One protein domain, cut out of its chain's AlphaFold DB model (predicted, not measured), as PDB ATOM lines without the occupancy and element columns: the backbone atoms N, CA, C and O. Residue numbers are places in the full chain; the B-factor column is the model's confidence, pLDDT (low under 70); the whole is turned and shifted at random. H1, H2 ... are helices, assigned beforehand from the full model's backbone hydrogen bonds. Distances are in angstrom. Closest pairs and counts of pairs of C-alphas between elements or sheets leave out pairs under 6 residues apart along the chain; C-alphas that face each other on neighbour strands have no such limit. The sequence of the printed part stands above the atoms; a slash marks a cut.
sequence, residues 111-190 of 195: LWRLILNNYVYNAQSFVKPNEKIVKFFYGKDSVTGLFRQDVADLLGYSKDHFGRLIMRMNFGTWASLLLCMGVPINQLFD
ATOM      1  N   LEU A 111      40.586 -13.222  44.562       60.53
ATOM      2  CA  LEU A 111      41.589 -13.108  43.501       60.53
ATOM      3  C   LEU A 111      41.016 -12.839  42.100       60.53
ATOM      4  O   LEU A 111      41.610 -12.081  41.334       60.53
ATOM      5  N   TRP A 112      39.877 -13.433  41.740       66.12
ATOM      6  CA  TRP A 112      39.233 -13.155  40.454       66.12
ATOM      7  C   TRP A 112      38.760 -11.702  40.398       66.12
ATOM      8  O   TRP A 112      38.970 -11.005  39.406       66.12
ATOM      9  N   ARG A 113      38.220 -11.201  41.516       66.94
ATOM     10  CA  ARG A 113      37.878  -9.780  41.672       66.94
ATOM     11  C   ARG A 113      39.119  -8.893  41.580       66.94
ATOM     12  O   ARG A 113      39.069  -7.866  40.912       66.94
ATOM     13  N   LEU A 114      40.247  -9.303  42.168       68.88
ATOM     14  CA  LEU A 114      41.522  -8.593  42.036       68.88
ATOM     15  C   LEU A 114      41.954  -8.463  40.564       68.88
ATOM     16  O   LEU A 114      42.352  -7.376  40.150       68.88
ATOM     17  N   ILE A 115      41.858  -9.542  39.776       70.12
ATOM     18  CA  ILE A 115      42.187  -9.541  38.340       70.12
ATOM     19  C   ILE A 115      41.244  -8.613  37.569       70.12
ATOM     20  O   ILE A 115      41.717  -7.751  36.829       70.12
ATOM     21  N   LEU A 116      39.929  -8.745  37.775       68.56
ATOM     22  CA  LEU A 116      38.921  -7.928  37.091       68.56
ATOM     23  C   LEU A 116      39.067  -6.428  37.376       68.56
ATOM     24  O   LEU A 116      38.837  -5.606  36.484       68.56
ATOM     25  N   ASN A 117      39.460  -6.086  38.605       71.25
ATOM     26  CA  ASN A 117      39.564  -4.704  39.060       71.25
ATOM     27  C   ASN A 117      40.903  -4.053  38.699       71.25
ATOM     28  O   ASN A 117      40.931  -2.854  38.456       71.25
ATOM     29  N   ASN A 118      42.004  -4.813  38.658       73.12
ATOM     30  CA  ASN A 118      43.349  -4.227  38.528       73.12
ATOM     31  C   ASN A 118      44.064  -4.557  37.216       73.12
ATOM     32  O   ASN A 118      45.042  -3.889  36.881       73.12
ATOM     33  N   TYR A 119      43.624  -5.591  36.495       73.12
ATOM     34  CA  TYR A 119      44.350  -6.121  35.338       73.12
ATOM     35  C   TYR A 119      43.492  -6.276  34.077       73.12
ATOM     36  O   TYR A 119      43.952  -6.828  33.079       73.12
ATOM     37  N   VAL A 120      42.263  -5.762  34.077       70.44
ATOM     38  CA  VAL A 120      41.464  -5.603  32.856       70.44
ATOM     39  C   VAL A 120      41.718  -4.205  32.303       70.44
ATOM     40  O   VAL A 120      41.175  -3.216  32.795       70.44
ATOM     41  N   TYR A 121      42.578  -4.145  31.291       68.56
ATOM     42  CA  TYR A 121      42.969  -2.919  30.601       68.56
ATOM     43  C   TYR A 121      42.254  -2.794  29.256       68.56
ATOM     44  O   TYR A 121      41.778  -3.786  28.715       68.56
ATOM     45  N   ASN A 122      42.275  -1.596  28.677       70.56
ATOM     46  CA  ASN A 122      42.117  -1.428  27.236       70.56
ATOM     47  C   ASN A 122      43.511  -1.391  26.579       70.56
ATOM     48  O   ASN A 122      44.535  -1.269  27.255       70.56
ATOM     49  N   ALA A 123      43.572  -1.478  25.251       71.81
ATOM     50  CA  ALA A 123      44.846  -1.565  24.539       71.81
ATOM     51  C   ALA A 123      45.785  -0.363  24.755       71.81
ATOM     52  O   ALA A 123      47.002  -0.531  24.765       71.81
ATOM     53  N   GLN A 124      45.233   0.838  24.946       71.06
ATOM     54  CA  GLN A 124      46.006   2.069  25.174       71.06
ATOM     55  C   GLN A 124      46.514   2.167  26.615       71.06
ATOM     56  O   GLN A 124      47.533   2.792  26.896       71.06
ATOM     57  N   SER A 125      45.778   1.553  27.538       74.50
ATOM     58  CA  SER A 125      45.992   1.629  28.973       74.50
ATOM     59  C   SER A 125      46.775   0.422  29.511       74.50
ATOM     60  O   SER A 125      47.177   0.434  30.678       74.50
ATOM     61  N   PHE A 126      47.043  -0.573  28.656       82.50
ATOM     62  CA  PHE A 126      47.668  -1.844  29.002       82.50
ATOM     63  C   PHE A 126      49.013  -1.679  29.704       82.50
ATOM     64  O   PHE A 126      49.981  -1.152  29.153       82.50
ATOM     65  N   VAL A 127      49.075  -2.220  30.918       81.56
ATOM     66  CA  VAL A 127      50.316  -2.439  31.651       81.56
ATOM     67  C   VAL A 127      50.503  -3.941  31.771       81.56
ATOM     68  O   VAL A 127      49.625  -4.652  32.252       81.56
ATOM     69  N   LYS A 128      51.655  -4.434  31.315       85.44
ATOM     70  CA  LYS A 128      51.964  -5.860  31.362       85.44
ATOM     71  C   LYS A 128      51.889  -6.368  32.816       85.44
ATOM     72  O   LYS A 128      52.643  -5.866  33.655       85.44
ATOM     73  N   PRO A 129      51.082  -7.404  33.113       84.38
ATOM     74  CA  PRO A 129      51.094  -8.034  34.426       84.38
ATOM     75  C   PRO A 129      52.453  -8.679  34.715       84.38
ATOM     76  O   PRO A 129      53.122  -9.212  33.823       84.38
ATOM     77  N   ASN A 130      52.874  -8.654  35.977       83.19
ATOM     78  CA  ASN A 130      54.099  -9.342  36.373       83.19
ATOM     79  C   ASN A 130      53.938 -10.873  36.261       83.19
ATOM     80  O   ASN A 130      52.833 -11.409  36.173       83.19
ATOM     81  N   GLU A 131      55.058 -11.595  36.286       81.62
ATOM     82  CA  GLU A 131      55.057 -13.047  36.088       81.62
ATOM     83  C   GLU A 131      54.238 -13.801  37.147       81.62
ATOM     84  O   GLU A 131      53.620 -14.811  36.818       81.62
ATOM     85  N   LYS A 132      54.183 -13.304  38.393       81.12
ATOM     86  CA  LYS A 132      53.365 -13.914  39.454       81.12
ATOM     87  C   LYS A 132      51.882 -13.874  39.088       81.12
ATOM     88  O   LYS A 132      51.212 -14.890  39.219       81.12
ATOM     89  N   ILE A 133      51.403 -12.744  38.556       82.06
ATOM     90  CA  ILE A 133      50.013 -12.600  38.101       82.06
ATOM     91  C   ILE A 133      49.710 -13.558  36.951       82.06
ATOM     92  O   ILE A 133      48.698 -14.248  36.961       82.06
ATOM     93  N   VAL A 134      50.613 -13.652  35.976       80.94
ATOM     94  CA  VAL A 134      50.431 -14.536  34.818       80.94
ATOM     95  C   VAL A 134      50.469 -16.019  35.220       80.94
ATOM     96  O   VAL A 134      49.703 -16.820  34.689       80.94
ATOM     97  N   LYS A 135      51.309 -16.393  36.193       80.81
ATOM     98  CA  LYS A 135      51.358 -17.744  36.774       80.81
ATOM     99  C   LYS A 135      50.107 -18.109  37.577       80.81
ATOM    100  O   LYS A 135      49.870 -19.291  37.777       80.81
ATOM    101  N   PHE A 136      49.253 -17.161  37.972       78.50
ATOM    102  CA  PHE A 136      47.966 -17.532  38.569       78.50
ATOM    103  C   PHE A 136      47.036 -18.244  37.592       78.50
ATOM    104  O   PHE A 136      46.129 -18.927  38.045       78.50
ATOM    105  N   PHE A 137      47.268 -18.142  36.283       73.81
ATOM    106  CA  PHE A 137      46.453 -18.823  35.278       73.81
ATOM    107  C   PHE A 137      46.957 -20.221  34.911       73.81
ATOM    108  O   PHE A 137      46.273 -20.915  34.165       73.81
ATOM    109  N   TYR A 138      48.137 -20.640  35.380       75.38
ATOM    110  CA  TYR A 138      48.646 -21.988  35.119       75.38
ATOM    111  C   TYR A 138      49.601 -22.499  36.204       75.38
ATOM    112  O   TYR A 138      50.428 -21.772  36.741       75.38
ATOM    113  N   GLY A 139      49.561 -23.798  36.471       70.94
ATOM    114  CA  GLY A 139      50.327 -24.467  37.516       70.94
ATOM    115  C   GLY A 139      49.423 -25.118  38.557       70.94
ATOM    116  O   GLY A 139      48.202 -24.976  38.520       70.94
ATOM    117  N   LYS A 140      50.048 -25.844  39.485       67.62
ATOM    118  CA  LYS A 140      49.353 -26.669  40.483       67.62
ATOM    119  C   LYS A 140      48.379 -25.866  41.358       67.62
ATOM    120  O   LYS A 140      47.295 -26.354  41.637       67.62
ATOM    121  N   ASP A 141      48.750 -24.632  41.696       70.88
ATOM    122  CA  ASP A 141      47.978 -23.740  42.576       70.88
ATOM    123  C   ASP A 141      47.316 -22.586  41.800       70.88
ATOM    124  O   ASP A 141      47.046 -21.514  42.341       70.88
ATOM    125  N   SER A 142      47.120 -22.768  40.491       74.69
ATOM    126  CA  SER A 142      46.495 -21.763  39.630       74.69
ATOM    127  C   SER A 142      44.976 -21.749  39.779       74.69
ATOM    128  O   SER A 142      44.363 -22.766  40.093       74.69
ATOM    129  N   VAL A 143      44.346 -20.611  39.469       66.38
ATOM    130  CA  VAL A 143      42.877 -20.466  39.491       66.38
ATOM    131  C   VAL A 143      42.178 -21.346  38.452       66.38
ATOM    132  O   VAL A 143      40.976 -21.563  38.531       66.38
ATOM    133  N   THR A 144      42.931 -21.844  37.473       65.88
ATOM    134  CA  THR A 144      42.439 -22.668  36.365       65.88
ATOM    135  C   THR A 144      42.677 -24.157  36.601       65.88
ATOM    136  O   THR A 144      42.065 -24.993  35.943       65.88
ATOM    137  N   GLY A 145      43.623 -24.501  37.484       67.75
ATOM    138  CA  GLY A 145      44.147 -25.859  37.627       67.75
ATOM    139  C   GLY A 145      44.853 -26.405  36.373       67.75
ATOM    140  O   GLY A 145      45.161 -27.594  36.320       67.75
ATOM    141  N   LEU A 146      45.103 -25.577  35.353       73.56
ATOM    142  CA  LEU A 146      45.714 -25.988  34.087       73.56
ATOM    143  C   LEU A 146      47.238 -25.932  34.160       73.56
ATOM    144  O   LEU A 146      47.804 -25.043  34.793       73.56
ATOM    145  N   PHE A 147      47.945 -26.815  33.455       80.62
ATOM    146  CA  PHE A 147      49.387 -26.659  33.295       80.62
ATOM    147  C   PHE A 147      49.706 -25.621  32.217       80.62
ATOM    148  O   PHE A 147      48.898 -25.280  31.356       80.62
ATOM    149  N   ARG A 148      50.951 -25.131  32.219       82.62
ATOM    150  CA  ARG A 148      51.416 -24.158  31.220       82.62
ATOM    151  C   ARG A 148      51.274 -24.664  29.778       82.62
ATOM    152  O   ARG A 148      51.110 -23.851  28.879       82.62
ATOM    153  N   GLN A 149      51.389 -25.977  29.569       79.81
ATOM    154  CA  GLN A 149      51.176 -26.597  28.261       79.81
ATOM    155  C   GLN A 149      49.711 -26.461  27.837       79.81
ATOM    156  O   GLN A 149      49.470 -25.940  26.759       79.81
ATOM    157  N   ASP A 150      48.759 -26.799  28.716       73.62
ATOM    158  CA  ASP A 150      47.329 -26.665  28.419       73.62
ATOM    159  C   ASP A 150      46.978 -25.216  28.036       73.62
ATOM    160  O   ASP A 150      46.308 -24.982  27.037       73.62
ATOM    161  N   VAL A 151      47.488 -24.219  28.771       75.81
ATOM    162  CA  VAL A 151      47.246 -22.799  28.444       75.81
ATOM    163  C   VAL A 151      47.918 -22.374  27.133       75.81
ATOM    164  O   VAL A 151      47.358 -21.574  26.386       75.81
ATOM    165  N   ALA A 152      49.107 -22.900  26.830       78.12
ATOM    166  CA  ALA A 152      49.774 -22.633  25.559       78.12
ATOM    167  C   ALA A 152      48.964 -23.196  24.380       78.12
ATOM    168  O   ALA A 152      48.746 -22.480  23.401       78.12
ATOM    169  N   ASP A 153      48.466 -24.425  24.521       71.50
ATOM    170  CA  ASP A 153      47.642 -25.097  23.518       71.50
ATOM    171  C   ASP A 153      46.320 -24.351  23.304       71.50
ATOM    172  O   ASP A 153      45.968 -24.068  22.159       71.50
ATOM    173  N   LEU A 154      45.666 -23.906  24.386       69.06
ATOM    174  CA  LEU A 154      44.460 -23.066  24.322       69.06
ATOM    175  C   LEU A 154      44.676 -21.769  23.532       69.06
ATOM    176  O   LEU A 154      43.753 -21.257  22.914       69.06
ATOM    177  N   LEU A 155      45.887 -21.214  23.539       72.44
ATOM    178  CA  LEU A 155      46.205 -19.975  22.826       72.44
ATOM    179  C   LEU A 155      46.805 -20.217  21.427       72.44
ATOM    180  O   LEU A 155      47.072 -19.253  20.697       72.44
ATOM    181  N   GLY A 156      46.998 -21.480  21.035       71.50
ATOM    182  CA  GLY A 156      47.589 -21.882  19.758       71.50
ATOM    183  C   GLY A 156      49.107 -21.684  19.684       71.50
ATOM    184  O   GLY A 156      49.639 -21.360  18.616       71.50
ATOM    185  N   TYR A 157      49.812 -21.840  20.806       78.31
ATOM    186  CA  TYR A 157      51.266 -21.702  20.907       78.31
ATOM    187  C   TYR A 157      51.923 -22.979  21.430       78.31
ATOM    188  O   TYR A 157      51.365 -23.693  22.251       78.31
ATOM    189  N   SER A 158      53.179 -23.222  21.043       80.00
ATOM    190  CA  SER A 158      54.000 -24.204  21.759       80.00
ATOM    191  C   SER A 158      54.351 -23.690  23.159       80.00
ATOM    192  O   SER A 158      54.491 -22.481  23.368       80.00
ATOM    193  N   LYS A 159      54.579 -24.590  24.120       81.44
ATOM    194  CA  LYS A 159      54.955 -24.235  25.504       81.44
ATOM    195  C   LYS A 159      56.180 -23.324  25.607       81.44
ATOM    196  O   LYS A 159      56.205 -22.419  26.453       81.44
ATOM    197  N   ASP A 160      57.179 -23.524  24.750       85.19
ATOM    198  CA  ASP A 160      58.383 -22.687  24.717       85.19
ATOM    199  C   ASP A 160      58.088 -21.293  24.171       85.19
ATOM    200  O   ASP A 160      58.531 -20.288  24.736       85.19
ATOM    201  N   HIS A 161      57.296 -21.213  23.098       83.38
ATOM    202  CA  HIS A 161      56.872 -19.934  22.544       83.38
ATOM    203  C   HIS A 161      56.000 -19.181  23.552       83.38
ATOM    204  O   HIS A 161      56.269 -18.014  23.827       83.38
ATOM    205  N   PHE A 162      55.044 -19.855  24.190       84.25
ATOM    206  CA  PHE A 162      54.219 -19.260  25.233       84.25
ATOM    207  C   PHE A 162      55.061 -18.718  26.398       84.25
ATOM    208  O   PHE A 162      54.815 -17.618  26.881       84.25
ATOM    209  N   GLY A 163      56.141 -19.407  26.781       85.12
ATOM    210  CA  GLY A 163      57.108 -18.885  27.757       85.12
ATOM    211  C   GLY A 163      57.739 -17.564  27.375       85.12
ATOM    212  O   GLY A 163      57.793 -16.634  28.177       85.12
ATOM    213  N   ARG A 164      58.210 -17.477  26.131       85.88
ATOM    214  CA  ARG A 164      58.778 -16.238  25.591       85.88
ATOM    215  C   ARG A 164      57.722 -15.137  25.495       85.88
ATOM    216  O   ARG A 164      58.033 -13.986  25.796       85.88
ATOM    217  N   LEU A 165      56.485 -15.488  25.140       82.56
ATOM    218  CA  LEU A 165      55.353 -14.560  25.102       82.56
ATOM    219  C   LEU A 165      55.019 -14.016  26.487       82.56
ATOM    220  O   LEU A 165      54.823 -12.818  26.604       82.56
ATOM    221  N   ILE A 166      55.051 -14.825  27.549       83.25
ATOM    222  CA  ILE A 166      54.847 -14.336  28.924       83.25
ATOM    223  C   ILE A 166      55.872 -13.250  29.284       83.25
ATOM    224  O   ILE A 166      55.537 -12.234  29.900       83.25
ATOM    225  N   MET A 167      57.123 -13.400  28.841       81.00
ATOM    226  CA  MET A 167      58.154 -12.383  29.066       81.00
ATOM    227  C   MET A 167      57.928 -11.097  28.257       81.00
ATOM    228  O   MET A 167      58.347 -10.030  28.706       81.00
ATOM    229  N   ARG A 168      57.236 -11.156  27.116       82.50
ATOM    230  CA  ARG A 168      56.997 -10.018  26.205       82.50
ATOM    231  C   ARG A 168      55.509  -9.803  25.909       82.50
ATOM    232  O   ARG A 168      55.142  -9.454  24.791       82.50
ATOM    233  N   MET A 169      54.661 -10.066  26.900       85.50
ATOM    234  CA  MET A 169      53.220 -10.165  26.697       85.50
ATOM    235  C   MET A 169      52.647  -8.820  26.253       85.50
ATOM    236  O   MET A 169      52.813  -7.819  26.949       85.50
ATOM    237  N   ASN A 170      51.985  -8.815  25.098       85.50
ATOM    238  CA  ASN A 170      51.235  -7.668  24.602       85.50
ATOM    239  C   ASN A 170      49.766  -7.743  25.042       85.50
ATOM    240  O   ASN A 170      49.306  -8.770  25.550       85.50
ATOM    241  N   PHE A 171      49.030  -6.655  24.811       85.00
ATOM    242  CA  PHE A 171      47.618  -6.579  25.165       85.00
ATOM    243  C   PHE A 171      46.794  -7.698  24.517       85.00
ATOM    244  O   PHE A 171      46.021  -8.333  25.217       85.00
ATOM    245  N   GLY A 172      46.991  -8.005  23.229       82.25
ATOM    246  CA  GLY A 172      46.229  -9.062  22.555       82.25
ATOM    247  C   GLY A 172      46.412 -10.435  23.202       82.25
ATOM    248  O   GLY A 172      45.434 -11.120  23.458       82.25
ATOM    249  N   THR A 173      47.647 -10.806  23.555       82.25
ATOM    250  CA  THR A 173      47.931 -12.073  24.255       82.25
ATOM    251  C   THR A 173      47.261 -12.109  25.628       82.25
ATOM    252  O   THR A 173      46.705 -13.131  26.022       82.25
ATOM    253  N   TRP A 174      47.302 -10.990  26.353       85.69
ATOM    254  CA  TRP A 174      46.653 -10.865  27.655       85.69
ATOM    255  C   TRP A 174      45.124 -10.914  27.552       85.69
ATOM    256  O   TRP A 174      44.485 -11.649  28.296       85.69
ATOM    257  N   ALA A 175      44.538 -10.195  26.597       80.81
ATOM    258  CA  ALA A 175      43.107 -10.187  26.332       80.81
ATOM    259  C   ALA A 175      42.618 -11.572  25.899       80.81
ATOM    260  O   ALA A 175      41.593 -12.021  26.398       80.81
ATOM    261  N   SER A 176      43.366 -12.284  25.049       77.81
ATOM    262  CA  SER A 176      43.067 -13.676  24.709       77.81
ATOM    263  C   SER A 176      43.105 -14.570  25.945       77.81
ATOM    264  O   SER A 176      42.181 -15.348  26.137       77.81
ATOM    265  N   LEU A 177      44.119 -14.433  26.812       79.25
ATOM    266  CA  LEU A 177      44.184 -15.197  28.058       79.25
ATOM    267  C   LEU A 177      42.969 -14.914  28.947       79.25
ATOM    268  O   LEU A 177      42.325 -15.853  29.384       79.25
ATOM    269  N   LEU A 178      42.625 -13.649  29.187       77.50
ATOM    270  CA  LEU A 178      41.459 -13.281  29.994       77.50
ATOM    271  C   LEU A 178      40.142 -13.764  29.377       77.50
ATOM    272  O   LEU A 178      39.260 -14.223  30.102       77.50
ATOM    273  N   LEU A 179      40.029 -13.708  28.050       73.12
ATOM    274  CA  LEU A 179      38.876 -14.209  27.319       73.12
ATOM    275  C   LEU A 179      38.705 -15.715  27.559       73.12
ATOM    276  O   LEU A 179      37.633 -16.108  28.002       73.12
ATOM    277  N   CYS A 180      39.775 -16.517  27.418       67.25
ATOM    278  CA  CYS A 180      39.777 -17.959  27.735       67.25
ATOM    279  C   CYS A 180      39.344 -18.277  29.173       67.25
ATOM    280  O   CYS A 180      38.962 -19.403  29.477       67.25
ATOM    281  N   MET A 181      39.463 -17.300  30.069       68.69
ATOM    282  CA  MET A 181      39.155 -17.431  31.491       68.69
ATOM    283  C   MET A 181      37.761 -16.892  31.822       68.69
ATOM    284  O   MET A 181      37.420 -16.723  32.988       68.69
ATOM    285  N   GLY A 182      36.952 -16.593  30.802       64.81
ATOM    286  CA  GLY A 182      35.573 -16.153  30.965       64.81
ATOM    287  C   GLY A 182      35.416 -14.663  31.261       64.81
ATOM    288  O   GLY A 182      34.314 -14.240  31.609       64.81
ATOM    289  N   VAL A 183      36.466 -13.840  31.113       70.25
ATOM    290  CA  VAL A 183      36.290 -12.383  31.196       70.25
ATOM    291  C   VAL A 183      35.426 -11.923  30.015       70.25
ATOM    292  O   VAL A 183      35.778 -12.184  28.861       70.25
ATOM    293  N   PRO A 184      34.304 -11.224  30.264       67.00
ATOM    294  CA  PRO A 184      33.419 -10.788  29.193       67.00
ATOM    295  C   PRO A 184      34.122  -9.857  28.196       67.00
ATOM    296  O   PRO A 184      34.811  -8.913  28.586       67.00
ATOM    297  N   ILE A 185      33.893 -10.075  26.896       69.56
ATOM    298  CA  ILE A 185      34.529  -9.299  25.816       69.56
ATOM    299  C   ILE A 185      34.277  -7.791  25.941       69.56
ATOM    300  O   ILE A 185      35.159  -6.981  25.665       69.56
ATOM    301  N   ASN A 186      33.090  -7.404  26.415       65.31
ATOM    302  CA  ASN A 186      32.736  -6.007  26.632       65.31
ATOM    303  C   ASN A 186      33.529  -5.366  27.775       65.31
ATOM    304  O   ASN A 186      33.618  -4.155  27.786       65.31
ATOM    305  N   GLN A 187      34.102  -6.136  28.706       67.62
ATOM    306  CA  GLN A 187      34.990  -5.600  29.741       67.62
ATOM    307  C   GLN A 187      36.427  -5.418  29.230       67.62
ATOM    308  O   GLN A 187      37.122  -4.520  29.695       67.62
ATOM    309  N   LEU A 188      36.868  -6.239  28.269       69.81
ATOM    310  CA  LEU A 188      38.212  -6.163  27.671       69.81
ATOM    311  C   LEU A 188      38.353  -5.017  26.658       69.81
ATOM    312  O   LEU A 188      39.436  -4.461  26.498       69.81
ATOM    313  N   PHE A 189      37.262  -4.668  25.972       67.56
ATOM    314  CA  PHE A 189      37.236  -3.636  24.929       67.56
ATOM    315  C   PHE A 189      36.325  -2.451  25.280       67.56
ATOM    316  O   PHE A 189      35.850  -1.752  24.386       67.56
ATOM    317  N   ASP A 190      36.079  -2.208  26.571       65.06
ATOM    318  CA  ASP A 190      35.377  -1.001  27.016       65.06
ATOM    319  C   ASP A 190      36.294   0.225  26.891       65.06
ATOM    320  O   ASP A 190      37.162   0.469  27.733       65.06
TER     321      ASP A 190
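This is residues 111 to 190 of the 195 residues of an uncharacterized protein of Vibrio cyclitrophicus (UniProt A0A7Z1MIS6). Six short helices, joined partly by long loops, form a rounded body with few contacts between the helices. H5 lies nearest the middle, H3 and H4 make a corner at one end of the long axis, and H1 and H6 lie toward the other end, well separated from each other. The printed part has 80 residues with six named helices, H1 to H6 in order, and no named strand; the class is all helix, with 43 residues in named elements. The whole is compact, with a radius of gyration of the C-alphas of 11.8 A and spans of 31 by 22 by 20 A.

Find C-alpha 111 at (41.589, -13.108, 43.501); from there H1 runs through residues 111 to 118, 10.3 A from first to last C-alpha. Look next at residues 131 to 135 for H2, 6.0 A, and at residues 148 to 154 for H3, 9.9 A. H4, residues 159 to 167, begins at C-alpha 159, (54.955, -24.235, 25.504), and is 12.8 A long. H5, residues 171 to 180, is the longest at 14.1 A. H6, residues 185 to 188, is 5.2 A long and ends at C-alpha 188, (38.212, -6.163, 27.671).

Begin at H1, which touches no helix; it is apart from H2, but only just, with the closest C-alphas 8.4 A apart. H2 and H4 only just touch, with 3 pairs of C-alphas within 8 A; the closest are those of Glu 131 and Ile 166, 7.3 A apart. H3 and H4 touch about perpendicular, at 83 degrees, and their closest C-alphas, those of Gln 149 and Lys 159, are 5.2 A apart. H4 and H5 are close but not clearly touching, at a steep tilt of 57 degrees, opposite ways; look at the C-alphas of Leu 165 and Thr 173, the closest, 7.9 A apart. H3 and H5 are also close but not clearly touching, with the C-alphas of Leu 154 and Cys 180 closest at 7.7 A. H5 and H6 are close but not clearly touching, and the closest C-alphas are those of Ala 175 and Leu 188, 6.5 A apart. In H1, H2, H3, H4 and H5 every O i to N i+4 pair is within hydrogen-bond range; H6 is too short for such a pair.

The C-alphas farthest apart are those of Gln 124 and Lys 140, at 32.7 A. The printed part has no cut. The links H1 to H2 and H2 to H3 are long, with 12 residues each; the other three are tight. The mean pLDDT of the printed part is 75.5, and 21 residues are under 70, among them residues 111 to 114 and 184 to 190.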